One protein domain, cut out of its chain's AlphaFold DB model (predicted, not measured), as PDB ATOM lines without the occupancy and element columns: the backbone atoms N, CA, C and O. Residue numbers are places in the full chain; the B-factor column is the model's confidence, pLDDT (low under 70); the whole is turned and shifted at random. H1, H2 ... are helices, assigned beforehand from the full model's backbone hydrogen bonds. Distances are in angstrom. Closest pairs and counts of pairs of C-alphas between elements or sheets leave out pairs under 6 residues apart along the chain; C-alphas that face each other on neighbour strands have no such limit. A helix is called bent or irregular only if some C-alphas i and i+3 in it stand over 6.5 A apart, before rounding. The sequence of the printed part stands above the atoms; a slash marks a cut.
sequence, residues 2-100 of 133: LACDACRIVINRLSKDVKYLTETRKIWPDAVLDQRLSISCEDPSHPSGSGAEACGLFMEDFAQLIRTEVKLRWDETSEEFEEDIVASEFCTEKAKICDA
ATOM      1  N   LEU A   2     311.946 359.585 113.616       81.06
ATOM      2  CA  LEU A   2     310.467 359.558 113.545       81.06
ATOM      3  C   LEU A   2     309.794 358.349 114.221       81.06
ATOM      4  O   LEU A   2     308.811 358.516 114.930       81.06
ATOM      5  N   ALA A   3     310.335 357.142 114.051       84.31
ATOM      6  CA  ALA A   3     309.758 355.950 114.673       84.31
ATOM      7  C   ALA A   3     310.020 355.896 116.201       84.31
ATOM      8  O   ALA A   3     309.157 355.484 116.970       84.31
ATOM      9  N   CYS A   4     311.169 356.409 116.661       89.12
ATOM     10  CA  CYS A   4     311.444 356.603 118.091       89.12
ATOM     11  C   CYS A   4     310.493 357.648 118.699       89.12
ATOM     12  O   CYS A   4     309.986 357.452 119.804       89.12
ATOM     13  N   ASP A   5     310.198 358.723 117.964       90.31
ATOM     14  CA  ASP A   5     309.230 359.736 118.387       90.31
ATOM     15  C   ASP A   5     307.815 359.150 118.458       90.31
ATOM     16  O   ASP A   5     307.130 359.333 119.462       90.31
ATOM     17  N   ALA A   6     307.407 358.368 117.450       91.62
ATOM     18  CA  ALA A   6     306.135 357.651 117.462       91.62
ATOM     19  C   ALA A   6     306.021 356.717 118.675       91.62
ATOM     20  O   ALA A   6     305.040 356.807 119.413       91.62
ATOM     21  N   CYS A   7     307.052 355.909 118.946       94.50
ATOM     22  CA  CYS A   7     307.101 355.057 120.133       94.50
ATOM     23  C   CYS A   7     306.920 355.874 121.415       94.50
ATOM     24  O   CYS A   7     306.052 355.575 122.234       94.50
ATOM     25  N   ARG A   8     307.690 356.953 121.585       94.38
ATOM     26  CA  ARG A   8     307.613 357.786 122.789       94.38
ATOM     27  C   ARG A   8     306.236 358.411 122.971       94.38
ATOM     28  O   ARG A   8     305.773 358.481 124.105       94.38
ATOM     29  N   ILE A   9     305.592 358.871 121.902       94.38
ATOM     30  CA  ILE A   9     304.253 359.471 121.972       94.38
ATOM     31  C   ILE A   9     303.225 358.420 122.401       94.38
ATOM     32  O   ILE A   9     302.539 358.627 123.405       94.38
ATOM     33  N   VAL A  10     303.180 357.277 121.709       95.81
ATOM     34  CA  VAL A  10     302.236 356.188 122.003       95.81
ATOM     35  C   VAL A  10     302.398 355.703 123.442       95.81
ATOM     36  O   VAL A  10     301.428 355.655 124.201       95.81
ATOM     37  N   ILE A  11     303.630 355.404 123.861       96.81
ATOM     38  CA  ILE A  11     303.884 354.839 125.188       96.81
ATOM     39  C   ILE A  11     303.642 355.861 126.294       96.81
ATOM     40  O   ILE A  11     303.052 355.506 127.308       96.81
ATOM     41  N   ASN A  12     304.000 357.137 126.107       95.81
ATOM     42  CA  ASN A  12     303.672 358.176 127.091       95.81
ATOM     43  C   ASN A  12     302.165 358.384 127.257       95.81
ATOM     44  O   ASN A  12     301.719 358.841 128.312       95.81
ATOM     45  N   ARG A  13     301.374 358.128 126.210       94.38
ATOM     46  CA  ARG A  13     299.920 358.228 126.304       94.38
ATOM     47  C   ARG A  13     299.343 357.035 127.049       94.38
ATOM     48  O   ARG A  13     298.601 357.227 128.010       94.38
ATOM     49  N   LEU A  14     299.726 355.828 126.641       95.00
ATOM     50  CA  LEU A  14     299.266 354.590 127.262       95.00
ATOM     51  C   LEU A  14     299.714 354.481 128.721       95.00
ATOM     52  O   LEU A  14     298.919 354.062 129.554       95.00
ATOM     53  N   SER A  15     300.931 354.910 129.063       95.12
ATOM     54  CA  SER A  15     301.444 354.821 130.434       95.12
ATOM     55  C   SER A  15     300.596 355.602 131.434       95.12
ATOM     56  O   SER A  15     300.371 355.126 132.542       95.12
ATOM     57  N   LYS A  16     300.056 356.761 131.040       95.12
ATOM     58  CA  LYS A  16     299.147 357.556 131.882       95.12
ATOM     59  C   LYS A  16     297.834 356.830 132.144       95.12
ATOM     60  O   LYS A  16     297.345 356.834 133.272       95.12
ATOM     61  N   ASP A  17     297.273 356.217 131.105       94.50
ATOM     62  CA  ASP A  17     296.039 355.450 131.230       94.50
ATOM     63  C   ASP A  17     296.261 354.197 132.096       94.50
ATOM     64  O   ASP A  17     295.465 353.922 132.993       94.50
ATOM     65  N   VAL A  18     297.365 353.474 131.875       94.75
ATOM     66  CA  VAL A  18     297.746 352.291 132.660       94.75
ATOM     67  C   VAL A  18     297.986 352.656 134.119       94.75
ATOM     68  O   VAL A  18     297.413 352.007 134.985       94.75
ATOM     69  N   LYS A  19     298.726 353.734 134.399       94.12
ATOM     70  CA  LYS A  19     298.947 354.233 135.761       94.12
ATOM     71  C   LYS A  19     297.628 354.467 136.495       94.12
ATOM     72  O   LYS A  19     297.432 353.954 137.591       94.12
ATOM     73  N   TYR A  20     296.690 355.180 135.867       95.12
ATOM     74  CA  TYR A  20     295.371 355.419 136.456       95.12
ATOM     75  C   TYR A  20     294.600 354.115 136.724       95.12
ATOM     76  O   TYR A  20     293.939 353.971 137.755       95.12
ATOM     77  N   LEU A  21     294.654 353.156 135.798       94.19
ATOM     78  CA  LEU A  21     293.997 351.859 135.962       94.19
ATOM     79  C   LEU A  21     294.593 351.076 137.130       94.19
ATOM     80  O   LEU A  21     293.843 350.640 138.001       94.19
ATOM     81  N   THR A  22     295.916 350.988 137.191       92.12
ATOM     82  CA  THR A  22     296.663 350.356 138.275       92.12
ATOM     83  C   THR A  22     296.323 350.984 139.629       92.12
ATOM     84  O   THR A  22     295.856 350.290 140.528       92.12
ATOM     85  N   GLU A  23     296.426 352.312 139.761       92.56
ATOM     86  CA  GLU A  23     296.111 353.038 141.004       92.56
ATOM     87  C   GLU A  23     294.654 352.844 141.456       92.56
ATOM     88  O   GLU A  23     294.347 352.865 142.650       92.56
ATOM     89  N   THR A  24     293.738 352.631 140.507       94.62
ATOM     90  CA  THR A  24     292.316 352.380 140.786       94.62
ATOM     91  C   THR A  24     291.945 350.897 140.828       94.62
ATOM     92  O   THR A  24     290.756 350.584 140.937       94.62
ATOM     93  N   ARG A  25     292.936 349.992 140.781       91.19
ATOM     94  CA  ARG A  25     292.775 348.527 140.760       91.19
ATOM     95  C   ARG A  25     291.801 348.049 139.684       91.19
ATOM     96  O   ARG A  25     290.922 347.219 139.919       91.19
ATOM     97  N   LYS A  26     291.924 348.634 138.499       93.06
ATOM     98  CA  LYS A  26     291.152 348.306 137.302       93.06
ATOM     99  C   LYS A  26     292.092 347.832 136.209       93.06
ATOM    100  O   LYS A  26     293.266 348.168 136.191       93.06
ATOM    101  N   ILE A  27     291.529 347.100 135.260       94.19
ATOM    102  CA  ILE A  27     292.220 346.661 134.050       94.19
ATOM    103  C   ILE A  27     291.325 346.930 132.849       94.19
ATOM    104  O   ILE A  27     290.094 346.978 132.977       94.19
ATOM    105  N   TRP A  28     291.918 347.096 131.672       95.25
ATOM    106  CA  TRP A  28     291.120 347.067 130.455       95.25
ATOM    107  C   TRP A  28     290.751 345.629 130.093       95.25
ATOM    108  O   TRP A  28     291.613 344.751 130.115       95.25
ATOM    109  N   PRO A  29     289.497 345.380 129.677       96.12
ATOM    110  CA  PRO A  29     289.182 344.190 128.904       96.12
ATOM    111  C   PRO A  29     290.041 344.128 127.639       96.12
ATOM    112  O   PRO A  29     290.368 345.162 127.054       96.12
ATOM    113  N   ASP A  30     290.318 342.917 127.162       95.62
ATOM    114  CA  ASP A  30     291.177 342.701 125.995       95.62
ATOM    115  C   ASP A  30     290.728 343.479 124.749       95.62
ATOM    116  O   ASP A  30     291.548 344.118 124.099       95.62
ATOM    117  N   ALA A  31     289.421 343.518 124.477       96.94
ATOM    118  CA  ALA A  31     288.867 344.284 123.360       96.94
ATOM    119  C   ALA A  31     289.080 345.805 123.499       96.94
ATOM    120  O   ALA A  31     289.246 346.503 122.502       96.94
ATOM    121  N   VAL A  32     289.085 346.325 124.731       96.62
ATOM    122  CA  VAL A  32     289.337 347.750 124.990       96.62
ATOM    123  C   VAL A  32     290.815 348.059 124.799       96.62
ATOM    124  O   VAL A  32     291.135 349.072 124.187       96.62
ATOM    125  N   LEU A  33     291.713 347.188 125.266       96.12
ATOM    126  CA  LEU A  33     293.147 347.329 125.006       96.12
ATOM    127  C   LEU A  33     293.432 347.317 123.497       96.12
ATOM    128  O   LEU A  33     294.130 348.198 123.007       96.12
ATOM    129  N   ASP A  34     292.822 346.399 122.748       96.12
ATOM    130  CA  ASP A  34     292.962 346.349 121.288       96.12
ATOM    131  C   ASP A  34     292.483 347.629 120.604       96.12
ATOM    132  O   ASP A  34     293.187 348.185 119.761       96.12
ATOM    133  N   GLN A  35     291.329 348.149 121.022       96.00
ATOM    134  CA  GLN A  35     290.821 349.420 120.517       96.00
ATOM    135  C   GLN A  35     291.755 350.591 120.861       96.00
ATOM    136  O   GLN A  35     291.958 351.482 120.041       96.00
ATOM    137  N   ARG A  36     292.338 350.612 122.066       95.31
ATOM    138  CA  ARG A  36     293.298 351.648 122.482       95.31
ATOM    139  C   ARG A  36     294.559 351.625 121.627       95.31
ATOM    140  O   ARG A  36     295.038 352.685 121.228       95.31
ATOM    141  N   LEU A  37     295.061 350.434 121.313       95.69
ATOM    142  CA  LEU A  37     296.202 350.272 120.420       95.69
ATOM    143  C   LEU A  37     295.847 350.722 118.996       95.69
ATOM    144  O   LEU A  37     296.590 351.505 118.414       95.69
ATOM    145  N   SER A  38     294.685 350.336 118.457       94.75
ATOM    146  CA  SER A  38     294.314 350.692 117.079       94.75
ATOM    147  C   SER A  38     294.185 352.200 116.841       94.75
ATOM    148  O   SER A  38     294.475 352.662 115.745       94.75
ATOM    149  N   ILE A  39     293.773 352.968 117.856       94.31
ATOM    150  CA  ILE A  39     293.621 354.432 117.753       94.31
ATOM    151  C   ILE A  39     294.854 355.208 118.232       94.31
ATOM    152  O   ILE A  39     294.816 356.433 118.300       94.31
ATOM    153  N   SER A  40     295.948 354.533 118.605       93.44
ATOM    154  CA  SER A  40     297.115 355.203 119.203       93.44
ATOM    155  C   SER A  40     297.720 356.269 118.279       93.44
ATOM    156  O   SER A  40     298.114 357.329 118.753       93.44
ATOM    157  N   CYS A  41     297.703 356.040 116.964       92.69
ATOM    158  CA  CYS A  41     298.208 356.994 115.972       92.69
ATOM    159  C   CYS A  41     297.264 358.166 115.666       92.69
ATOM    160  O   CYS A  41     297.640 359.065 114.918       92.69
ATOM    161  N   GLU A  42     296.056 358.177 116.237       91.62
ATOM    162  CA  GLU A  42     295.113 359.295 116.131       91.62
ATOM    163  C   GLU A  42     295.365 360.373 117.203       91.62
ATOM    164  O   GLU A  42     294.680 361.398 117.217       91.62
ATOM    165  N   ASP A  43     296.335 360.172 118.111       88.44
ATOM    166  CA  ASP A  43     296.685 361.181 119.115       88.44
ATOM    167  C   ASP A  43     297.166 362.480 118.427       88.44
ATOM    168  O   ASP A  43     298.116 362.439 117.639       88.44
ATOM    169  N   PRO A  44     296.576 363.652 118.740       89.06
ATOM    170  CA  PRO A  44     296.961 364.934 118.138       89.06
ATOM    171  C   PRO A  44     298.419 365.347 118.375       89.06
ATOM    172  O   PRO A  44     298.904 366.284 117.742       89.06
ATOM    173  N   SER A  45     299.111 364.692 119.308       88.12
ATOM    174  CA  SER A  45     300.537 364.896 119.570       88.12
ATOM    175  C   SER A  45     301.417 364.290 118.475       88.12
ATOM    176  O   SER A  45     302.595 364.644 118.385       88.12
ATOM    177  N   HIS A  46     300.880 363.389 117.643       84.75
ATOM    178  CA  HIS A  46     301.595 362.880 116.481       84.75
ATOM    179  C   HIS A  46     301.766 363.975 115.420       84.75
ATOM    180  O   HIS A  46     300.795 364.633 115.036       84.75
ATOM    181  N   PRO A  47     302.989 364.165 114.887       83.19
ATOM    182  CA  PRO A  47     303.193 365.044 113.746       83.19
ATOM    183  C   PRO A  47     302.381 364.559 112.538       83.19
ATOM    184  O   PRO A  47     302.397 363.376 112.200       83.19
ATOM    185  N   SER A  48     301.700 365.478 111.854       82.25
ATOM    186  CA  SER A  48     300.954 365.175 110.628       82.25
ATOM    187  C   SER A  48     301.868 364.717 109.482       82.25
ATOM    188  O   SER A  48     303.049 365.067 109.442       82.25
ATOM    189  N   GLY A  49     301.308 364.012 108.496       83.19
ATOM    190  CA  GLY A  49     302.052 363.537 107.324       83.19
ATOM    191  C   GLY A  49     302.943 362.346 107.672       83.19
ATOM    192  O   GLY A  49     302.464 361.371 108.245       83.19
ATOM    193  N   SER A  50     304.242 362.441 107.383       79.75
ATOM    194  CA  SER A  50     305.203 361.347 107.597       79.75
ATOM    195  C   SER A  50     305.327 360.889 109.057       79.75
ATOM    196  O   SER A  50     305.732 359.758 109.312       79.75
ATOM    197  N   GLY A  51     304.960 361.730 110.033       79.75
ATOM    198  CA  GLY A  51     304.887 361.327 111.442       79.75
ATOM    199  C   GLY A  51     303.734 360.362 111.740       79.75
ATOM    200  O   GLY A  51     303.914 359.420 112.511       79.75
ATOM    201  N   ALA A  52     302.583 360.549 111.090       83.56
ATOM    202  CA  ALA A  52     301.431 359.658 111.214       83.56
ATOM    203  C   ALA A  52     301.703 358.308 110.534       83.56
ATOM    204  O   ALA A  52     301.416 357.259 111.106       83.56
ATOM    205  N   GLU A  53     302.341 358.326 109.361       85.94
ATOM    206  CA  GLU A  53     302.785 357.108 108.667       85.94
ATOM    207  C   GLU A  53     303.817 356.329 109.492       85.94
ATOM    208  O   GLU A  53     303.693 355.116 109.656       85.94
ATOM    209  N   ALA A  54     304.794 357.023 110.086       86.56
ATOM    210  CA  ALA A  54     305.774 356.399 110.971       86.56
ATOM    211  C   ALA A  54     305.124 355.754 112.205       86.56
ATOM    212  O   ALA A  54     305.589 354.709 112.656       86.56
ATOM    213  N   CYS A  55     304.049 356.346 112.738       91.88
ATOM    214  CA  CYS A  55     303.272 355.718 113.802       91.88
ATOM    215  C   CYS A  55     302.555 354.457 113.319       91.88
ATOM    216  O   CYS A  55     302.617 353.442 114.005       91.88
ATOM    217  N   GLY A  56     301.924 354.497 112.141       90.81
ATOM    218  CA  GLY A  56     301.267 353.328 111.556       90.81
ATOM    219  C   GLY A  56     302.224 352.141 111.433       90.81
ATOM    220  O   GLY A  56     301.949 351.079 111.981       90.81
ATOM    221  N   LEU A  57     303.395 352.365 110.828       88.25
ATOM    222  CA  LEU A  57     304.444 351.346 110.701       88.25
ATOM    223  C   LEU A  57     304.934 350.843 112.067       88.25
ATOM    224  O   LEU A  57     305.072 349.644 112.281       88.25
ATOM    225  N   PHE A  58     305.141 351.746 113.027       90.75
ATOM    226  CA  PHE A  58     305.499 351.350 114.388       90.75
ATOM    227  C   PHE A  58     304.424 350.460 115.033       90.75
ATOM    228  O   PHE A  58     304.747 349.453 115.659       90.75
ATOM    229  N   MET A  59     303.144 350.795 114.886       93.94
ATOM    230  CA  MET A  59     302.064 350.004 115.470       93.94
ATOM    231  C   MET A  59     301.887 348.653 114.771       93.94
ATOM    232  O   MET A  59     301.572 347.680 115.453       93.94
ATOM    233  N   GLU A  60     302.138 348.557 113.465       91.75
ATOM    234  CA  GLU A  60     302.151 347.275 112.745       91.75
ATOM    235  C   GLU A  60     303.165 346.293 113.350       91.75
ATOM    236  O   GLU A  60     302.832 345.127 113.577       91.75
ATOM    237  N   ASP A  61     304.360 346.775 113.692       88.81
ATOM    238  CA  ASP A  61     305.445 345.924 114.180       88.81
ATOM    239  C   ASP A  61     305.415 345.697 115.699       88.81
ATOM    240  O   ASP A  61     305.789 344.626 116.186       88.81
ATOM    241  N   PHE A  62     304.964 346.689 116.474       94.50
ATOM    242  CA  PHE A  62     305.136 346.695 117.930       94.50
ATOM    243  C   PHE A  62     303.835 346.592 118.732       94.50
ATOM    244  O   PHE A  62     303.914 346.398 119.945       94.50
ATOM    245  N   ALA A  63     302.641 346.629 118.124       94.69
ATOM    246  CA  ALA A  63     301.376 346.570 118.876       94.69
ATOM    247  C   ALA A  63     301.283 345.368 119.833       94.69
ATOM    248  O   ALA A  63     300.829 345.519 120.966       94.69
ATOM    249  N   GLN A  64     301.749 344.183 119.422       94.94
ATOM    250  CA  GLN A  64     301.730 342.990 120.283       94.94
ATOM    251  C   GLN A  64     302.723 343.075 121.448       94.94
ATOM    252  O   GLN A  64     302.417 342.627 122.557       94.94
ATOM    253  N   LEU A  65     303.890 343.688 121.229       95.94
ATOM    254  CA  LEU A  65     304.854 343.945 122.298       95.94
ATOM    255  C   LEU A  65     304.260 344.912 123.326       95.94
ATOM    256  O   LEU A  65     304.294 344.633 124.520       95.94
ATOM    257  N   ILE A  66     303.651 346.005 122.858       96.69
ATOM    258  CA  ILE A  66     302.984 346.992 123.718       96.69
ATOM    259  C   ILE A  66     301.846 346.333 124.499       96.69
ATOM    260  O   ILE A  66     301.718 346.545 125.702       96.69
ATOM    261  N   ARG A  67     301.037 345.493 123.841       97.00
ATOM    262  CA  ARG A  67     299.964 344.741 124.500       97.00
ATOM    263  C   ARG A  67     300.496 343.906 125.660       97.00
ATOM    264  O   ARG A  67     299.909 343.919 126.739       97.00
ATOM    265  N   THR A  68     301.575 343.168 125.416       96.12
ATOM    266  CA  THR A  68     302.207 342.319 126.428       96.12
ATOM    267  C   THR A  68     302.692 343.170 127.591       96.12
ATOM    268  O   THR A  68     302.320 342.906 128.727       96.12
ATOM    269  N   GLU A  69     303.413 344.252 127.300       95.50
ATOM    270  CA  GLU A  69     303.947 345.165 128.311       95.50
ATOM    271  C   GLU A  69     302.865 345.761 129.218       95.50
ATOM    272  O   GLU A  69     303.039 345.839 130.432       95.50
ATOM    273  N   VAL A  70     301.732 346.161 128.636       96.00
ATOM    274  CA  VAL A  70     300.591 346.682 129.396       96.00
ATOM    275  C   VAL A  70     300.012 345.610 130.320       96.00
ATOM    276  O   VAL A  70     299.680 345.908 131.465       96.00
ATOM    277  N   LYS A  71     299.917 344.360 129.853       95.62
ATOM    278  CA  LYS A  71     299.381 343.249 130.651       95.62
ATOM    279  C   LYS A  71     300.265 342.880 131.840       95.62
ATOM    280  O   LYS A  71     299.712 342.507 132.870       95.62
ATOM    281  N   LEU A  72     301.588 343.028 131.733       95.75
ATOM    282  CA  LEU A  72     302.510 342.764 132.850       95.75
ATOM    283  C   LEU A  72     302.198 343.640 134.073       95.75
ATOM    284  O   LEU A  72     302.378 343.207 135.203       95.75
ATOM    285  N   ARG A  73     301.623 344.834 133.872       95.25
ATOM    286  CA  ARG A  73     301.259 345.741 134.979       95.25
ATOM    287  C   ARG A  73     300.066 345.261 135.797       95.25
ATOM    288  O   ARG A  73     299.770 345.837 136.840       95.25
ATOM    289  N   TRP A  74     299.375 344.235 135.311       91.88
ATOM    290  CA  TRP A  74     298.176 343.665 135.917       91.88
ATOM    291  C   TRP A  74     298.371 342.220 136.378       91.88
ATOM    292  O   TRP A  74     297.461 341.652 136.979       91.88
ATOM    293  N   ASP A  75     299.515 341.616 136.070       93.25
ATOM    294  CA  ASP A  75     299.849 340.260 136.480       93.25
ATOM    295  C   ASP A  75     300.597 340.307 137.814       93.25
ATOM    296  O   ASP A  75     301.752 340.711 137.854       93.25
ATOM    297  N   GLU A  76     299.942 339.870 138.894       93.06
ATOM    298  CA  GLU A  76     300.496 339.828 140.261       93.06
ATOM    299  C   GLU A  76     301.786 339.000 140.384       93.06
ATOM    300  O   GLU A  76     302.493 339.094 141.388       93.06
ATOM    301  N   THR A  77     302.083 338.157 139.393       95.38
ATOM    302  CA  THR A  77     303.299 337.341 139.355       95.38
ATOM    303  C   THR A  77     304.437 337.981 138.560       95.38
ATOM    304  O   THR A  77     305.554 337.464 138.599       95.38
ATOM    305  N   SER A  78     304.174 339.094 137.866       95.06
ATOM    306  CA  SER A  78     305.182 339.858 137.128       95.06
ATOM    307  C   SER A  78     306.017 340.719 138.068       95.06
ATOM    308  O   SER A  78     305.501 341.276 139.035       95.06
ATOM    309  N   GLU A  79     307.294 340.911 137.739       93.75
ATOM    310  CA  GLU A  79     308.138 341.887 138.444       93.75
ATOM    311  C   GLU A  79     307.651 343.326 138.199       93.75
ATOM    312  O   GLU A  79     307.770 344.177 139.069       93.75
ATOM    313  N   GLU A  80     307.013 343.567 137.055       93.69
ATOM    314  CA  GLU A  80     306.445 344.848 136.641       93.69
ATOM    315  C   GLU A  80     305.028 345.098 137.189       93.69
ATOM    316  O   GLU A  80     304.359 346.051 136.767       93.69
ATOM    317  N   PHE A  81     304.531 344.241 138.089       94.00
ATOM    318  CA  PHE A  81     303.199 344.386 138.667       94.00
ATOM    319  C   PHE A  81     303.051 345.741 139.367       94.00
ATOM    320  O   PHE A  81     303.850 346.114 140.221       94.00
ATOM    321  N   GLU A  82     302.010 346.484 138.991       90.88
ATOM    322  CA  GLU A  82     301.740 347.851 139.449       90.88
ATOM    323  C   GLU A  82     302.847 348.899 139.192       90.88
ATOM    324  O   GLU A  82     302.727 350.042 139.637       90.88
ATOM    325  N   GLU A  83     303.890 348.574 138.424       93.25
ATOM    326  CA  GLU A  83     304.937 349.537 138.082       93.25
ATOM    327  C   GLU A  83     304.486 350.516 136.982       93.25
ATOM    328  O   GLU A  83     303.642 350.205 136.132       93.25
ATOM    329  N   ASP A  84     305.119 351.692 136.919       91.62
ATOM    330  CA  ASP A  84     304.896 352.688 135.862       91.62
ATOM    331  C   ASP A  84     305.597 352.288 134.549       91.62
ATOM    332  O   ASP A  84     306.755 351.862 134.543       91.62
ATOM    333  N   ILE A  85     304.924 352.442 133.402       95.31
ATOM    334  CA  ILE A  85     305.568 352.249 132.091       95.31
ATOM    335  C   ILE A  85     306.360 353.515 131.742       95.31
ATOM    336  O   ILE A  85     305.778 354.563 131.442       95.31
ATOM    337  N   VAL A  86     307.688 353.417 131.723       94.44
ATOM    338  CA  VAL A  86     308.573 354.524 131.340       94.44
ATOM    339  C   VAL A  86     308.842 354.479 129.835       94.44
ATOM    340  O   VAL A  86     309.500 353.575 129.321       94.44
ATOM    341  N   ALA A  87     308.360 355.484 129.097       94.12
ATOM    342  CA  ALA A  87     308.447 355.491 127.633       94.12
ATOM    343  C   ALA A  87     309.886 355.473 127.093       94.12
ATOM    344  O   ALA A  87     310.147 354.848 126.068       94.12
ATOM    345  N   SER A  88     310.831 356.141 127.760       92.19
ATOM    346  CA  SER A  88     312.237 356.124 127.339       92.19
ATOM    347  C   SER A  88     312.859 354.737 127.460       92.19
ATOM    348  O   SER A  88     313.557 354.318 126.537       92.19
ATOM    349  N   GLU A  89     312.577 354.028 128.551       92.88
ATOM    350  CA  GLU A  89     313.085 352.677 128.810       92.88
ATOM    351  C   GLU A  89     312.448 351.692 127.839       92.88
ATOM    352  O   GLU A  89     313.155 351.000 127.115       92.88
ATOM    353  N   PHE A  90     311.118 351.720 127.693       94.75
ATOM    354  CA  PHE A  90     310.431 350.863 126.731       94.75
ATOM    355  C   PHE A  90     310.982 351.046 125.311       94.75
ATOM    356  O   PHE A  90     311.353 350.076 124.653       94.75
ATOM    357  N   CYS A  91     311.071 352.289 124.830       93.88
ATOM    358  CA  CYS A  91     311.477 352.547 123.452       93.88
ATOM    359  C   CYS A  91     312.970 352.276 123.187       93.88
ATOM    360  O   CYS A  91     313.355 352.052 122.037       93.88
ATOM    361  N   THR A  92     313.816 352.291 124.217       91.25
ATOM    362  CA  THR A  92     315.262 352.044 124.075       91.25
ATOM    363  C   THR A  92     315.597 350.578 124.325       91.25
ATOM    364  O   THR A  92     316.258 349.953 123.509       91.25
ATOM    365  N   GLU A  93     315.082 349.995 125.399       90.69
ATOM    366  CA  GLU A  93     315.511 348.685 125.889       90.69
ATOM    367  C   GLU A  93     314.617 347.554 125.376       90.69
ATOM    368  O   GLU A  93     315.118 346.515 124.934       90.69
ATOM    369  N   LYS A  94     313.292 347.764 125.381       90.31
ATOM    370  CA  LYS A  94     312.313 346.736 124.989       90.31
ATOM    371  C   LYS A  94     312.078 346.728 123.479       90.31
ATOM    372  O   LYS A  94     312.251 345.700 122.830       90.31
ATOM    373  N   ALA A  95     311.738 347.881 122.907       90.44
ATOM    374  CA  ALA A  95     311.461 348.022 121.479       90.44
ATOM    375  C   ALA A  95     312.715 348.310 120.629       90.44
ATOM    376  O   ALA A  95     312.658 348.164 119.410       90.44
ATOM    377  N   LYS A  96     313.844 348.704 121.244       89.56
ATOM    378  CA  LYS A  96     315.150 348.928 120.574       89.56
ATOM    379  C   LYS A  96     315.090 349.834 119.341       89.56
ATOM    380  O   LYS A  96     315.838 349.683 118.378       89.56
ATOM    381  N   ILE A  97     314.181 350.799 119.391       87.06
ATOM    382  CA  ILE A  97     313.833 351.717 118.303       87.06
ATOM    383  C   ILE A  97     314.442 353.108 118.524       87.06
ATOM    384  O   ILE A  97     314.636 353.874 117.579       87.06
ATOM    385  N   CYS A  98     314.776 353.430 119.775       84.62
ATOM    386  CA  CYS A  98     315.450 354.666 120.167       84.62
ATOM    387  C   CYS A  98     316.958 354.509 120.413       84.62
ATOM    388  O   CYS A  98     317.589 355.470 120.854       84.62
ATOM    389  N   ASP A  99     317.543 353.341 120.133       78.75
ATOM    390  CA  ASP A  99     318.974 353.110 120.333       78.75
ATOM    391  C   ASP A  99     319.812 353.944 119.354       78.75
ATOM    392  O   ASP A  99     319.551 353.949 118.147       78.75
ATOM    393  N   ALA A 100     320.847 354.620 119.860       56.75
ATOM    394  CA  ALA A 100     321.736 355.465 119.055       56.75
ATOM    395  C   ALA A 100     322.487 354.677 117.958       56.75
ATOM    396  O   ALA A 100     322.806 355.240 116.913       56.75
TER     397      ALA A 100
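This is residues 2 to 100 of the 133 residues of the protein "Hypothetical protein" of Symbiodinium pilosum (UniProt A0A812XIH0). The long helix H1 and arm H3b of the bent helix H3 run side by side, with short helices H2 and H4 on opposite sides of this pair; arm H3a lies across H1 at residues 2 to 7. There are 99 residues printed, with four named helices, H1 to H4 in order, and no named strand: all helix. The whole is compact, radius of gyration of the C-alphas 13.0 A, spanning 39 by 29 by 19 A.

Start at H1, residues 2 to 23: its residues 2 to 7 alone touch H3a, residues 50 to 61, at a steep tilt of 63 degrees, closest C-alphas Ala 6 and Cys 55, 5.0 A. H3b, residues 64 to 72, is close to H1 but not clearly touching, closest C-alphas Val 18 and Val 70, 7.1 A. H2, residues 30 to 38, only just touches H3b, with 3 pairs of C-alphas within 8 A, the closest Leu 33 and Arg 67, 7.3 A. H4, residues 87 to 94, touches H1, closest C-alphas Ile 11 and Ala 87, 5.2 A. Every O i to N i+4 pair is within hydrogen-bond range in H2, H3a, H3b and H4, and 16 of 18 in H1.

Find C-alpha 2 at (310.467, 359.558, 113.545); H1 runs 31.7 A from there. Residues 50 to 72 were assigned by hydrogen bonds as one helix, H3, but it is bent: C-alphas 61 and 64 are 7.7 A apart. H4 ends at C-alpha 94, (312.313, 346.736, 124.989).

The printed part has no cut; links H2 to H3 and H3 to H4 are long. Residue 100 alone has pLDDT under 70.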